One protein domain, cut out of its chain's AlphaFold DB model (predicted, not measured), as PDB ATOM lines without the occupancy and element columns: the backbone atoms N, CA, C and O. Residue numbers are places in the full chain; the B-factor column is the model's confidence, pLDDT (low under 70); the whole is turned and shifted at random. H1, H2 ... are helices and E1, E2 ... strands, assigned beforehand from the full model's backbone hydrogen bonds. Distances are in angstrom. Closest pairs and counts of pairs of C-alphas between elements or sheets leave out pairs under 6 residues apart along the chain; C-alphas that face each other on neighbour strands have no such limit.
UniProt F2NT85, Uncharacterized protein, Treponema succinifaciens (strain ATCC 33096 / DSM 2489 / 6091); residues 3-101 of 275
ATOM      1  N   LEU A   3      33.228   3.595  37.164       89.25
ATOM      2  CA  LEU A   3      32.532   2.314  37.312       89.25
ATOM      3  C   LEU A   3      33.137   1.283  36.362       89.25
ATOM      4  O   LEU A   3      33.183   1.499  35.150       89.25
ATOM      5  N   LYS A   4      33.568   0.146  36.905       89.62
ATOM      6  CA  LYS A   4      34.080  -1.005  36.159       89.62
ATOM      7  C   LYS A   4      33.227  -2.237  36.436       89.62
ATOM      8  O   LYS A   4      32.423  -2.276  37.364       89.62
ATOM      9  N   GLN A   5      33.402  -3.261  35.605       81.62
ATOM     10  CA  GLN A   5      32.730  -4.539  35.802       81.62
ATOM     11  C   GLN A   5      33.156  -5.159  37.142       81.62
ATOM     12  O   GLN A   5      34.345  -5.236  37.443       81.62
ATOM     13  N   TYR A   6      32.180  -5.636  37.916       77.00
ATOM     14  CA  TYR A   6      32.386  -6.132  39.283       77.00
ATOM     15  C   TYR A   6      33.333  -7.339  39.388       77.00
ATOM     16  O   TYR A   6      33.851  -7.632  40.456       77.00
ATOM     17  N   SER A   7      33.553  -8.068  38.292       75.19
ATOM     18  CA  SER A   7      34.444  -9.231  38.250       75.19
ATOM     19  C   SER A   7      35.911  -8.869  38.005       75.19
ATOM     20  O   SER A   7      36.741  -9.769  37.907       75.19
ATOM     21  N   LEU A   8      36.230  -7.585  37.809       81.81
ATOM     22  CA  LEU A   8      37.584  -7.124  37.519       81.81
ATOM     23  C   LEU A   8      38.255  -6.606  38.791       81.81
ATOM     24  O   LEU A   8      37.711  -5.746  39.484       81.81
ATOM     25  N   SER A   9      39.470  -7.076  39.049       85.25
ATOM     26  CA  SER A   9      40.302  -6.545  40.126       85.25
ATOM     27  C   SER A   9      40.835  -5.153  39.791       85.25
ATOM     28  O   SER A   9      40.998  -4.803  38.616       85.25
ATOM     29  N   LYS A  10      41.105  -4.339  40.823       84.12
ATOM     30  CA  LYS A  10      41.751  -3.032  40.634       84.12
ATOM     31  C   LYS A  10      43.080  -3.217  39.902       84.12
ATOM     32  O   LYS A  10      43.875  -4.080  40.265       84.12
ATOM     33  N   ASN A  11      43.323  -2.377  38.903       87.06
ATOM     34  CA  ASN A  11      44.601  -2.280  38.212       87.06
ATOM     35  C   ASN A  11      45.020  -0.810  38.058       87.06
ATOM     36  O   ASN A  11      44.211   0.106  38.256       87.06
ATOM     37  N   ASP A  12      46.281  -0.610  37.684       87.50
ATOM     38  CA  ASP A  12      46.884   0.716  37.541       87.50
ATOM     39  C   ASP A  12      46.194   1.568  36.472       87.50
ATOM     40  O   ASP A  12      46.175   2.791  36.578       87.50
ATOM     41  N   ASP A  13      45.613   0.958  35.438       87.69
ATOM     42  CA  ASP A  13      44.969   1.697  34.350       87.69
ATOM     43  C   ASP A  13      43.628   2.296  34.791       87.69
ATOM     44  O   ASP A  13      43.324   3.444  34.466       87.69
ATOM     45  N   PHE A  14      42.847   1.564  35.590       88.31
ATOM     46  CA  PHE A  14      41.599   2.064  36.175       88.31
ATOM     47  C   PHE A  14      41.865   3.199  37.160       88.31
ATOM     48  O   PHE A  14      41.148   4.200  37.171       88.31
ATOM     49  N   GLU A  15      42.915   3.050  37.964       87.31
ATOM     50  CA  GLU A  15      43.357   4.070  38.904       87.31
ATOM     51  C   GLU A  15      43.852   5.321  38.178       87.31
ATOM     52  O   GLU A  15      43.377   6.415  38.473       87.31
ATOM     53  N   LYS A  16      44.712   5.180  37.160       88.56
ATOM     54  CA  LYS A  16      45.142   6.303  36.311       88.56
ATOM     55  C   LYS A  16      43.958   7.019  35.677       88.56
ATOM     56  O   LYS A  16      43.942   8.245  35.653       88.56
ATOM     57  N   GLN A  17      42.964   6.281  35.181       88.56
ATOM     58  CA  GLN A  17      41.778   6.885  34.585       88.56
ATOM     59  C   GLN A  17      41.025   7.757  35.600       88.56
ATOM     60  O   GLN A  17      40.731   8.913  35.299       88.56
ATOM     61  N   LEU A  18      40.775   7.248  36.812       89.56
ATOM     62  CA  LEU A  18      40.140   8.032  37.872       89.56
ATOM     63  C   LEU A  18      40.996   9.247  38.262       89.56
ATOM     64  O   LEU A  18      40.484  10.363  38.315       89.56
ATOM     65  N   LEU A  19      42.291   9.047  38.513       87.75
ATOM     66  CA  LEU A  19      43.198  10.107  38.954       87.75
ATOM     67  C   LEU A  19      43.356  11.213  37.905       87.75
ATOM     68  O   LEU A  19      43.453  12.378  38.277       87.75
ATOM     69  N   ASN A  20      43.318  10.883  36.613       87.25
ATOM     70  CA  ASN A  20      43.315  11.873  35.534       87.25
ATOM     71  C   ASN A  20      42.055  12.749  35.559       87.25
ATOM     72  O   ASN A  20      42.142  13.949  35.318       87.25
ATOM     73  N   TYR A  21      40.888  12.180  35.882       85.62
ATOM     74  CA  TYR A  21      39.678  12.983  36.083       85.62
ATOM     75  C   TYR A  21      39.770  13.861  37.335       85.62
ATOM     76  O   TYR A  21      39.271  14.984  37.330       85.62
ATOM     77  N   MET A  22      40.398  13.363  38.403       84.12
ATOM     78  CA  MET A  22      40.521  14.092  39.666       84.12
ATOM     79  C   MET A  22      41.517  15.251  39.592       84.12
ATOM     80  O   MET A  22      41.240  16.321  40.131       84.12
ATOM     81  N   SER A  23      42.647  15.048  38.911       82.50
ATOM     82  CA  SER A  23      43.723  16.034  38.760       82.50
ATOM     83  C   SER A  23      43.455  17.074  37.670       82.50
ATOM     84  O   SER A  23      44.194  18.055  37.575       82.50
ATOM     85  N   HIS A  24      42.399  16.899  36.865       79.50
ATOM     86  CA  HIS A  24      42.049  17.856  35.822       79.50
ATOM     87  C   HIS A  24      41.793  19.246  36.430       79.50
ATOM     88  O   HIS A  24      40.939  19.424  37.307       79.50
ATOM     89  N   THR A  25      42.541  20.237  35.939       60.25
ATOM     90  CA  THR A  25      42.704  21.574  36.534       60.25
ATOM     91  C   THR A  25      41.391  22.335  36.734       60.25
ATOM     92  O   THR A  25      41.304  23.186  37.619       60.25
ATOM     93  N   ASP A  26      40.373  22.001  35.940       66.69
ATOM     94  CA  ASP A  26      39.080  22.691  35.896       66.69
ATOM     95  C   ASP A  26      38.076  22.204  36.952       66.69
ATOM     96  O   ASP A  26      37.143  22.930  37.283       66.69
ATOM     97  N   LEU A  27      38.245  20.986  37.487       65.62
ATOM     98  CA  LEU A  27      37.297  20.384  38.436       65.62
ATOM     99  C   LEU A  27      37.853  20.276  39.860       65.62
ATOM    100  O   LEU A  27      37.064  20.277  40.801       65.62
ATOM    101  N   ARG A  28      39.188  20.182  40.016       72.75
ATOM    102  CA  ARG A  28      39.902  20.044  41.306       72.75
ATOM    103  C   ARG A  28      39.170  19.131  42.293       72.75
ATOM    104  O   ARG A  28      38.901  19.504  43.434       72.75
ATOM    105  N   LEU A  29      38.810  17.932  41.843       84.06
ATOM    106  CA  LEU A  29      38.067  17.001  42.681       84.06
ATOM    107  C   LEU A  29      39.012  16.439  43.741       84.06
ATOM    108  O   LEU A  29      40.009  15.798  43.412       84.06
ATOM    109  N   SER A  30      38.694  16.668  45.011       88.56
ATOM    110  CA  SER A  30      39.453  16.089  46.124       88.56
ATOM    111  C   SER A  30      39.009  14.665  46.451       88.56
ATOM    112  O   SER A  30      39.752  13.942  47.097       88.56
ATOM    113  N   ILE A  31      37.815  14.244  46.015       90.88
ATOM    114  CA  ILE A  31      37.228  12.944  46.363       90.88
ATOM    115  C   ILE A  31      36.862  12.167  45.099       90.88
ATOM    116  O   ILE A  31      36.216  12.690  44.188       90.88
ATOM    117  N   GLY A  32      37.267  10.901  45.056       91.62
ATOM    118  CA  GLY A  32      37.022   9.985  43.949       91.62
ATOM    119  C   GLY A  32      36.525   8.639  44.449       91.62
ATOM    120  O   GLY A  32      36.879   8.197  45.533       91.62
ATOM    121  N   ILE A  33      35.697   7.974  43.650       93.56
ATOM    122  CA  ILE A  33      35.228   6.617  43.942       93.56
ATOM    123  C   ILE A  33      35.462   5.776  42.696       93.56
ATOM    124  O   ILE A  33      34.970   6.143  41.623       93.56
ATOM    125  N   LEU A  34      36.193   4.673  42.849       91.75
ATOM    126  CA  LEU A  34      36.335   3.611  41.856       91.75
ATOM    127  C   LEU A  34      35.564   2.380  42.340       91.75
ATOM    128  O   LEU A  34      35.715   1.950  43.481       91.75
ATOM    129  N   VAL A  35      34.741   1.812  41.466       91.38
ATOM    130  CA  VAL A  35      33.931   0.623  41.755       91.38
ATOM    131  C   VAL A  35      34.356  -0.498  40.810       91.38
ATOM    132  O   VAL A  35      34.223  -0.351  39.597       91.38
ATOM    133  N   CYS A  36      34.862  -1.608  41.350       88.62
ATOM    134  CA  CYS A  36      35.136  -2.838  40.598       88.62
ATOM    135  C   CYS A  36      34.803  -4.082  41.444       88.62
ATOM    136  O   CYS A  36      33.646  -4.228  41.821       88.62
ATOM    137  N   GLU A  37      35.754  -4.963  41.769       89.12
ATOM    138  CA  GLU A  37      35.547  -6.071  42.729       89.12
ATOM    139  C   GLU A  37      35.263  -5.602  44.166       89.12
ATOM    140  O   GLU A  37      34.700  -6.337  44.978       89.12
ATOM    141  N   LYS A  38      35.651  -4.364  44.476       92.88
ATOM    142  CA  LYS A  38      35.414  -3.651  45.732       92.88
ATOM    143  C   LYS A  38      35.112  -2.187  45.420       92.88
ATOM    144  O   LYS A  38      35.229  -1.743  44.272       92.88
ATOM    145  N   LEU A  39      34.771  -1.427  46.451       92.25
ATOM    146  CA  LEU A  39      34.720   0.025  46.385       92.25
ATOM    147  C   LEU A  39      36.051   0.603  46.874       92.25
ATOM    148  O   LEU A  39      36.567   0.206  47.914       92.25
ATOM    149  N   TYR A  40      36.609   1.538  46.116       92.81
ATOM    150  CA  TYR A  40      37.853   2.228  46.436       92.81
ATOM    151  C   TYR A  40      37.556   3.716  46.549       92.81
ATOM    152  O   TYR A  40      37.163   4.356  45.570       92.81
ATOM    153  N   LEU A  41      37.707   4.246  47.756       94.06
ATOM    154  CA  LEU A  41      37.478   5.646  48.070       94.06
ATOM    155  C   LEU A  41      38.818   6.382  48.090       94.06
ATOM    156  O   LEU A  41      39.706   6.045  48.869       94.06
ATOM    157  N   TYR A  42      38.940   7.389  47.232       92.19
ATOM    158  CA  TYR A  42      40.147   8.177  47.034       92.19
ATOM    159  C   TYR A  42      39.993   9.578  47.607       92.19
ATOM    160  O   TYR A  42      39.000  10.255  47.323       92.19
ATOM    161  N   PHE A  43      41.024  10.037  48.311       91.62
ATOM    162  CA  PHE A  43      41.256  11.451  48.575       91.62
ATOM    163  C   PHE A  43      42.507  11.907  47.824       91.62
ATOM    164  O   PHE A  43      43.571  11.315  47.987       91.62
ATOM    165  N   TYR A  44      42.388  12.939  46.992       89.44
ATOM    166  CA  TYR A  44      43.495  13.496  46.219       89.44
ATOM    167  C   TYR A  44      43.909  14.850  46.782       89.44
ATOM    168  O   TYR A  44      43.126  15.803  46.794       89.44
ATOM    169  N   ASN A  45      45.162  14.941  47.218       85.94
ATOM    170  CA  ASN A  45      45.745  16.174  47.705       85.94
ATOM    171  C   ASN A  45      46.453  16.911  46.560       85.94
ATOM    172  O   ASN A  45      47.549  16.556  46.129       85.94
ATOM    173  N   HIS A  46      45.828  17.992  46.101       83.12
ATOM    174  CA  HIS A  46      46.353  18.843  45.029       83.12
ATOM    175  C   HIS A  46      47.620  19.623  45.421       83.12
ATOM    176  O   HIS A  46      48.285  20.171  44.549       83.12
ATOM    177  N   SER A  47      47.963  19.714  46.713       81.94
ATOM    178  CA  SER A  47      49.162  20.437  47.165       81.94
ATOM    179  C   SER A  47      50.456  19.640  46.994       81.94
ATOM    180  O   SER A  47      51.502  20.237  46.754       81.94
ATOM    181  N   ASP A  48      50.406  18.314  47.124       81.06
ATOM    182  CA  ASP A  48      51.583  17.436  47.046       81.06
ATOM    183  C   ASP A  48      51.450  16.313  46.002       81.06
ATOM    184  O   ASP A  48      52.345  15.473  45.889       81.06
ATOM    185  N   ASN A  49      50.366  16.324  45.215       80.19
ATOM    186  CA  ASN A  49      50.024  15.329  44.194       80.19
ATOM    187  C   ASN A  49      49.984  13.889  44.728       80.19
ATOM    188  O   ASN A  49      50.225  12.934  43.981       80.19
ATOM    189  N   LYS A  50      49.684  13.718  46.018       84.56
ATOM    190  CA  LYS A  50      49.489  12.403  46.630       84.56
ATOM    191  C   LYS A  50      48.014  12.060  46.713       84.56
ATOM    192  O   LYS A  50      47.142  12.926  46.730       84.56
ATOM    193  N   ASN A  51      47.749  10.761  46.772       87.06
ATOM    194  CA  ASN A  51      46.416  10.252  47.014       87.06
ATOM    195  C   ASN A  51      46.428   9.204  48.121       87.06
ATOM    196  O   ASN A  51      47.350   8.395  48.220       87.06
ATOM    197  N   ASP A  52      45.377   9.255  48.921       89.19
ATOM    198  CA  ASP A  52      45.034   8.264  49.923       89.19
ATOM    199  C   ASP A  52      43.907   7.394  49.359       89.19
ATOM    200  O   ASP A  52      42.981   7.907  48.726       89.19
ATOM    201  N   CYS A  53      43.980   6.080  49.577       91.56
ATOM    202  CA  CYS A  53      42.999   5.126  49.063       91.56
ATOM    203  C   CYS A  53      42.532   4.168  50.164       91.56
ATOM    204  O   CYS A  53      43.332   3.438  50.756       91.56
ATOM    205  N   LEU A  54      41.222   4.166  50.412       92.00
ATOM    206  CA  LEU A  54      40.541   3.253  51.321       92.00
ATOM    207  C   LEU A  54      39.772   2.195  50.519       92.00
ATOM    208  O   LEU A  54      38.918   2.522  49.697       92.00
ATOM    209  N   GLU A  55      40.054   0.919  50.786       92.81
ATOM    210  CA  GLU A  55      39.337  -0.209  50.182       92.81
ATOM    211  C   GLU A  55      38.160  -0.647  51.056       92.81
ATOM    212  O   GLU A  55      38.331  -0.911  52.245       92.81
ATOM    213  N   ILE A  56      36.991  -0.808  50.444       91.94
ATOM    214  CA  ILE A  56      35.747  -1.220  51.091       91.94
ATOM    215  C   ILE A  56      35.203  -2.455  50.351       91.94
ATOM    216  O   ILE A  56      34.711  -2.336  49.223       91.94
ATOM    217  N   PRO A  57      35.313  -3.659  50.940       90.25
ATOM    218  CA  PRO A  57      34.755  -4.882  50.371       90.25
ATOM    219  C   PRO A  57      33.225  -4.848  50.263       90.25
ATOM    220  O   PRO A  57      32.547  -4.266  51.110       90.25
ATOM    221  N   PHE A  58      32.670  -5.541  49.264       87.69
ATOM    222  CA  PHE A  58      31.222  -5.757  49.151       87.69
ATOM    223  C   PHE A  58      30.747  -6.878  50.071       87.69
ATOM    224  O   PHE A  58      30.342  -7.955  49.636       87.69
ATOM    225  N   GLU A  59      30.805  -6.605  51.366       91.56
ATOM    226  CA  GLU A  59      30.290  -7.481  52.408       91.56
ATOM    227  C   GLU A  59      28.985  -6.914  52.961       91.56
ATOM    228  O   GLU A  59      28.793  -5.697  53.053       91.56
ATOM    229  N   LYS A  60      28.061  -7.808  53.319       88.19
ATOM    230  CA  LYS A  60      26.807  -7.403  53.948       88.19
ATOM    231  C   LYS A  60      27.116  -6.733  55.290       88.19
ATOM    232  O   LYS A  60      27.903  -7.268  56.062       88.19
ATOM    233  N   ASP A  61      26.479  -5.592  55.546       89.81
ATOM    234  CA  ASP A  61      26.603  -4.828  56.794       89.81
ATOM    235  C   ASP A  61      28.055  -4.411  57.126       89.81
ATOM    236  O   ASP A  61      28.429  -4.281  58.289       89.81
ATOM    237  N   ASN A  62      28.884  -4.183  56.099       91.12
ATOM    238  CA  ASN A  62      30.255  -3.707  56.274       91.12
ATOM    239  C   ASN A  62      30.284  -2.310  56.928       91.12
ATOM    240  O   ASN A  62      29.695  -1.363  56.400       91.12
ATOM    241  N   GLU A  63      31.007  -2.168  58.041       92.56
ATOM    242  CA  GLU A  63      31.068  -0.925  58.827       92.56
ATOM    243  C   GLU A  63      31.586   0.272  58.014       92.56
ATOM    244  O   GLU A  63      31.002   1.356  58.070       92.56
ATOM    245  N   LEU A  64      32.625   0.071  57.190       92.56
ATOM    246  CA  LEU A  64      33.159   1.119  56.311       92.56
ATOM    247  C   LEU A  64      32.139   1.509  55.237       92.56
ATOM    248  O   LEU A  64      31.996   2.688  54.919       92.56
ATOM    249  N   GLY A  65      31.404   0.533  54.701       90.94
ATOM    250  CA  GLY A  65      30.320   0.762  53.747       90.94
ATOM    251  C   GLY A  65      29.159   1.560  54.347       90.94
ATOM    252  O   GLY A  65      28.673   2.502  53.723       90.94
ATOM    253  N   ILE A  66      28.742   1.239  55.576       92.56
ATOM    254  CA  ILE A  66      27.718   2.002  56.308       92.56
ATOM    255  C   ILE A  66      28.202   3.434  56.548       92.56
ATOM    256  O   ILE A  66      27.469   4.385  56.264       92.56
ATOM    257  N   LYS A  67      29.452   3.603  56.999       92.38
ATOM    258  CA  LYS A  67      30.019   4.929  57.259       92.38
ATOM    259  C   LYS A  67      30.150   5.764  55.987       92.38
ATOM    260  O   LYS A  67      29.833   6.951  55.996       92.38
ATOM    261  N   LEU A  68      30.528   5.138  54.874       92.31
ATOM    262  CA  LEU A  68      30.523   5.765  53.555       92.31
ATOM    263  C   LEU A  68      29.126   6.299  53.202       92.31
ATOM    264  O   LEU A  68      29.001   7.446  52.782       92.31
ATOM    265  N   MET A  69      28.070   5.500  53.383       91.00
ATOM    266  CA  MET A  69      26.699   5.940  53.088       91.00
ATOM    267  C   MET A  69      26.251   7.105  53.979       91.00
ATOM    268  O   MET A  69      25.563   8.009  53.505       91.00
ATOM    269  N   GLU A  70      26.662   7.115  55.247       92.50
ATOM    270  CA  GLU A  70      26.410   8.223  56.173       92.50
ATOM    271  C   GLU A  70      27.092   9.519  55.701       92.50
ATOM    272  O   GLU A  70      26.445  10.571  55.632       92.50
ATOM    273  N   LEU A  71      28.377   9.436  55.335       91.31
ATOM    274  CA  LEU A  71      29.194  10.572  54.894       91.31
ATOM    275  C   LEU A  71      28.742  11.131  53.545       91.31
ATOM    276  O   LEU A  71      28.726  12.338  53.361       91.31
ATOM    277  N   PHE A  72      28.329  10.286  52.601       90.12
ATOM    278  CA  PHE A  72      27.907  10.725  51.264       90.12
ATOM    279  C   PHE A  72      26.411  11.053  51.171       90.12
ATOM    280  O   PHE A  72      25.890  11.314  50.083       90.12
ATOM    281  N   SER A  73      25.700  11.066  52.301       91.25
ATOM    282  CA  SER A  73      24.309  11.508  52.326       91.25
ATOM    283  C   SER A  73      24.209  13.008  52.022       91.25
ATOM    284  O   SER A  73      25.038  13.815  52.443       91.25
ATOM    285  N   LYS A  74      23.158  13.402  51.291       87.06
ATOM    286  CA  LYS A  74      22.990  14.770  50.763       87.06
ATOM    287  C   LYS A  74      23.153  15.875  51.816       87.06
ATOM    288  O   LYS A  74      23.615  16.960  51.486       87.06
ATOM    289  N   ASN A  75      22.745  15.605  53.053       89.38
ATOM    290  CA  ASN A  75      22.733  16.591  54.132       89.38
ATOM    291  C   ASN A  75      23.988  16.544  55.016       89.38
ATOM    292  O   ASN A  75      24.137  17.411  55.868       89.38
ATOM    293  N   ASN A  76      24.845  15.533  54.852       85.75
ATOM    294  CA  ASN A  76      25.987  15.271  55.732       85.75
ATOM    295  C   ASN A  76      27.333  15.307  54.995       85.75
ATOM    296  O   ASN A  76      28.381  15.203  55.628       85.75
ATOM    297  N   PHE A  77      27.309  15.422  53.664       91.31
ATOM    298  CA  PHE A  77      28.523  15.418  52.866       91.31
ATOM    299  C   PHE A  77      29.381  16.650  53.130       91.31
ATOM    300  O   PHE A  77      28.974  17.782  52.871       91.31
ATOM    301  N   ASP A  78      30.598  16.381  53.590       92.38
ATOM    302  CA  ASP A  78      31.647  17.356  53.822       92.38
ATOM    303  C   ASP A  78      33.004  16.765  53.414       92.38
ATOM    304  O   ASP A  78      33.312  15.597  53.687       92.38
ATOM    305  N   VAL A  79      33.798  17.567  52.705       89.12
ATOM    306  CA  VAL A  79      35.051  17.116  52.088       89.12
ATOM    307  C   VAL A  79      36.125  16.850  53.138       89.12
ATOM    308  O   VAL A  79      36.820  15.840  53.033       89.12
ATOM    309  N   GLU A  80      36.240  17.707  54.154       90.56
ATOM    310  CA  GLU A  80      37.250  17.551  55.205       90.56
ATOM    311  C   GLU A  80      36.886  16.391  56.137       90.56
ATOM    312  O   GLU A  80      37.731  15.552  56.413       90.56
ATOM    313  N   ASN A  81      35.612  16.229  56.503       91.06
ATOM    314  CA  ASN A  81      35.164  15.067  57.277       91.06
ATOM    315  C   ASN A  81      35.411  13.748  56.526       91.06
ATOM    316  O   ASN A  81      35.805  12.745  57.123       91.06
ATOM    317  N   THR A  82      35.188  13.733  55.207       91.12
ATOM    318  CA  THR A  82      35.455  12.549  54.376       91.12
ATOM    319  C   THR A  82      36.953  12.262  54.283       91.12
ATOM    320  O   THR A  82      37.364  11.102  54.354       91.12
ATOM    321  N   ARG A  83      37.781  13.304  54.159       92.06
ATOM    322  CA  ARG A  83      39.241  13.201  54.208       92.06
ATOM    323  C   ARG A  83      39.709  12.630  55.541       92.06
ATOM    324  O   ARG A  83      40.457  11.654  55.538       92.06
ATOM    325  N   ASP A  84      39.275  13.218  56.650       92.56
ATOM    326  CA  ASP A  84      39.677  12.820  57.998       92.56
ATOM    327  C   ASP A  84      39.335  11.355  58.251       92.56
ATOM    328  O   ASP A  84      40.170  10.611  58.761       92.56
ATOM    329  N   PHE A  85      38.156  10.915  57.799       93.69
ATOM    330  CA  PHE A  85      37.757   9.512  57.826       93.69
ATOM    331  C   PHE A  85      38.706   8.608  57.020       93.69
ATOM    332  O   PHE A  85      39.217   7.621  57.546       93.69
ATOM    333  N   ILE A  86      38.989   8.935  55.752       91.75
ATOM    334  CA  ILE A  86      39.907   8.139  54.914       91.75
ATOM    335  C   ILE A  86      41.286   8.038  55.580       91.75
ATOM    336  O   ILE A  86      41.861   6.952  55.688       91.75
ATOM    337  N   GLN A  87      41.809   9.165  56.060       91.44
ATOM    338  CA  GLN A  87      43.131   9.243  56.671       91.44
ATOM    339  C   GLN A  87      43.188   8.510  58.011       91.44
ATOM    340  O   GLN A  87      44.173   7.816  58.276       91.44
ATOM    341  N   SER A  88      42.141   8.598  58.839       91.12
ATOM    342  CA  SER A  88      42.071   7.871  60.106       91.12
ATOM    343  C   SER A  88      42.038   6.363  59.889       91.12
ATOM    344  O   SER A  88      42.762   5.647  60.577       91.12
ATOM    345  N   GLU A  89      41.277   5.878  58.904       91.50
ATOM    346  CA  GLU A  89      41.189   4.446  58.597       91.50
ATOM    347  C   GLU A  89      42.505   3.893  58.037       91.50
ATOM    348  O   GLU A  89      42.989   2.843  58.472       91.50
ATOM    349  N   ILE A  90      43.153   4.627  57.125       88.62
ATOM    350  CA  ILE A  90      44.471   4.247  56.599       88.62
ATOM    351  C   ILE A  90      45.518   4.254  57.716       88.62
ATOM    352  O   ILE A  90      46.314   3.315  57.829       88.62
ATOM    353  N   LYS A  91      45.516   5.286  58.568       90.62
ATOM    354  CA  LYS A  91      46.417   5.378  59.719       90.62
ATOM    355  C   LYS A  91      46.191   4.217  60.683       90.62
ATOM    356  O   LYS A  91      47.161   3.561  61.041       90.62
ATOM    357  N   ASN A  92      44.945   3.921  61.043       88.56
ATOM    358  CA  ASN A  92      44.598   2.815  61.931       88.56
ATOM    359  C   ASN A  92      45.074   1.472  61.358       88.56
ATOM    360  O   ASN A  92      45.776   0.719  62.031       88.56
ATOM    361  N   LYS A  93      44.804   1.203  60.074       84.88
ATOM    362  CA  LYS A  93      45.288  -0.003  59.385       84.88
ATOM    363  C   LYS A  93      46.816  -0.113  59.429       84.88
ATOM    364  O   LYS A  93      47.348  -1.185  59.718       84.88
ATOM    365  N   ASN A  94      47.523   0.986  59.176       85.06
ATOM    366  CA  ASN A  94      48.983   1.029  59.230       85.06
ATOM    367  C   ASN A  94      49.524   0.844  60.651       85.06
ATOM    368  O   ASN A  94      50.506   0.125  60.832       85.06
ATOM    369  N   ASP A  95      48.897   1.458  61.650       87.94
ATOM    370  CA  ASP A  95      49.286   1.339  63.054       87.94
ATOM    371  C   ASP A  95      49.079  -0.100  63.543       87.94
ATOM    372  O   ASP A  95      49.987  -0.675  64.136       87.94
ATOM    373  N   VAL A  96      47.973  -0.752  63.172       85.44
ATOM    374  CA  VAL A  96      47.760  -2.186  63.429       85.44
ATOM    375  C   VAL A  96      48.855  -3.037  62.778       85.44
ATOM    376  O   VAL A  96      49.385  -3.943  63.418       85.44
ATOM    377  N   VAL A  97      49.233  -2.760  61.525       83.94
ATOM    378  CA  VAL A  97      50.329  -3.479  60.848       83.94
ATOM    379  C   VAL A  97      51.672  -3.257  61.552       83.94
ATOM    380  O   VAL A  97      52.449  -4.203  61.668       83.94
ATOM    381  N   LYS A  98      51.959  -2.041  62.030       87.44
ATOM    382  CA  LYS A  98      53.181  -1.742  62.795       87.44
ATOM    383  C   LYS A  98      53.203  -2.497  64.118       87.44
ATOM    384  O   LYS A  98      54.153  -3.231  64.357       87.44
ATOM    385  N   VAL A  99      52.128  -2.418  64.901       87.69
ATOM    386  CA  VAL A  99      51.991  -3.152  66.168       87.69
ATOM    387  C   VAL A  99      52.190  -4.651  65.943       87.69
ATOM    388  O   VAL A  99      52.960  -5.286  66.654       87.69
ATOM    389  N   LYS A 100      51.575  -5.225  64.903       85.94
ATOM    390  CA  LYS A 100      51.767  -6.641  64.546       85.94
ATOM    391  C   LYS A 100      53.221  -6.999  64.235       85.94
ATOM    392  O   LYS A 100      53.636  -8.103  64.561       85.94
ATOM    393  N   LYS A 101      53.979  -6.097  63.605       84.06
ATOM    394  CA  LYS A 101      55.411  -6.293  63.324       84.06
ATOM    395  C   LYS A 101      56.281  -6.152  64.571       84.06
ATOM    396  O   LYS A 101      57.318  -6.799  64.644       84.06
TER     397      LYS A 101
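AT A GLANCE: This is residues 3 to 101 of the 275 residues of an uncharacterized protein of Treponema succinifaciens (strain ATCC 33096 / DSM 2489 / 6091) (UniProt F2NT85). A three-stranded antiparallel sheet is covered on both faces, making three layers: H1 on one face, H2 and long H3 on the other, with residues 94 to 101 of H3 sticking out. The 99 printed residues run H1 E1 E2 E3 H2 H3, mixed in class; E1 E2 E3 form a meander, each strand beside the one before. The whole is compact, radius of gyration of the C-alphas 14.0 A, spanning 41 by 35 by 31 A.

HOW THE PARTS SIT: H1, residues 12 to 23, is over E1, residues 31 to 35, and E2, residues 38 to 45, at a height over the sheet of 9.0 A; the closest C-alphas of H1 and E1 are Met 22 and Gly 32, 6.9 A. In hairpin E1 and E2, N 32 and O 42 are within hydrogen-bond range, 2.9 A; in hairpin E2 and E3, residues 50 to 57, N 41 and O 54, 2.9 A. On the opposite face are H2, residues 63 to 71, and H3, residues 79 to 101; the closest C-alphas of E3 and H3 are Leu 54 and Ile 86, 6.1 A. Every O i to N i+4 pair in H1, H2 and H3 is within range.

IN THESE COORDINATES: H1 begins at C-alpha 12 (46.884, 0.716, 37.541); H3, 33.0 A long, ends at C-alpha 101 (55.411, -6.293, 63.324).

THE WHOLE: The printed part has no cut and no long link; residues 25 to 27 are under 70 in pLDDT.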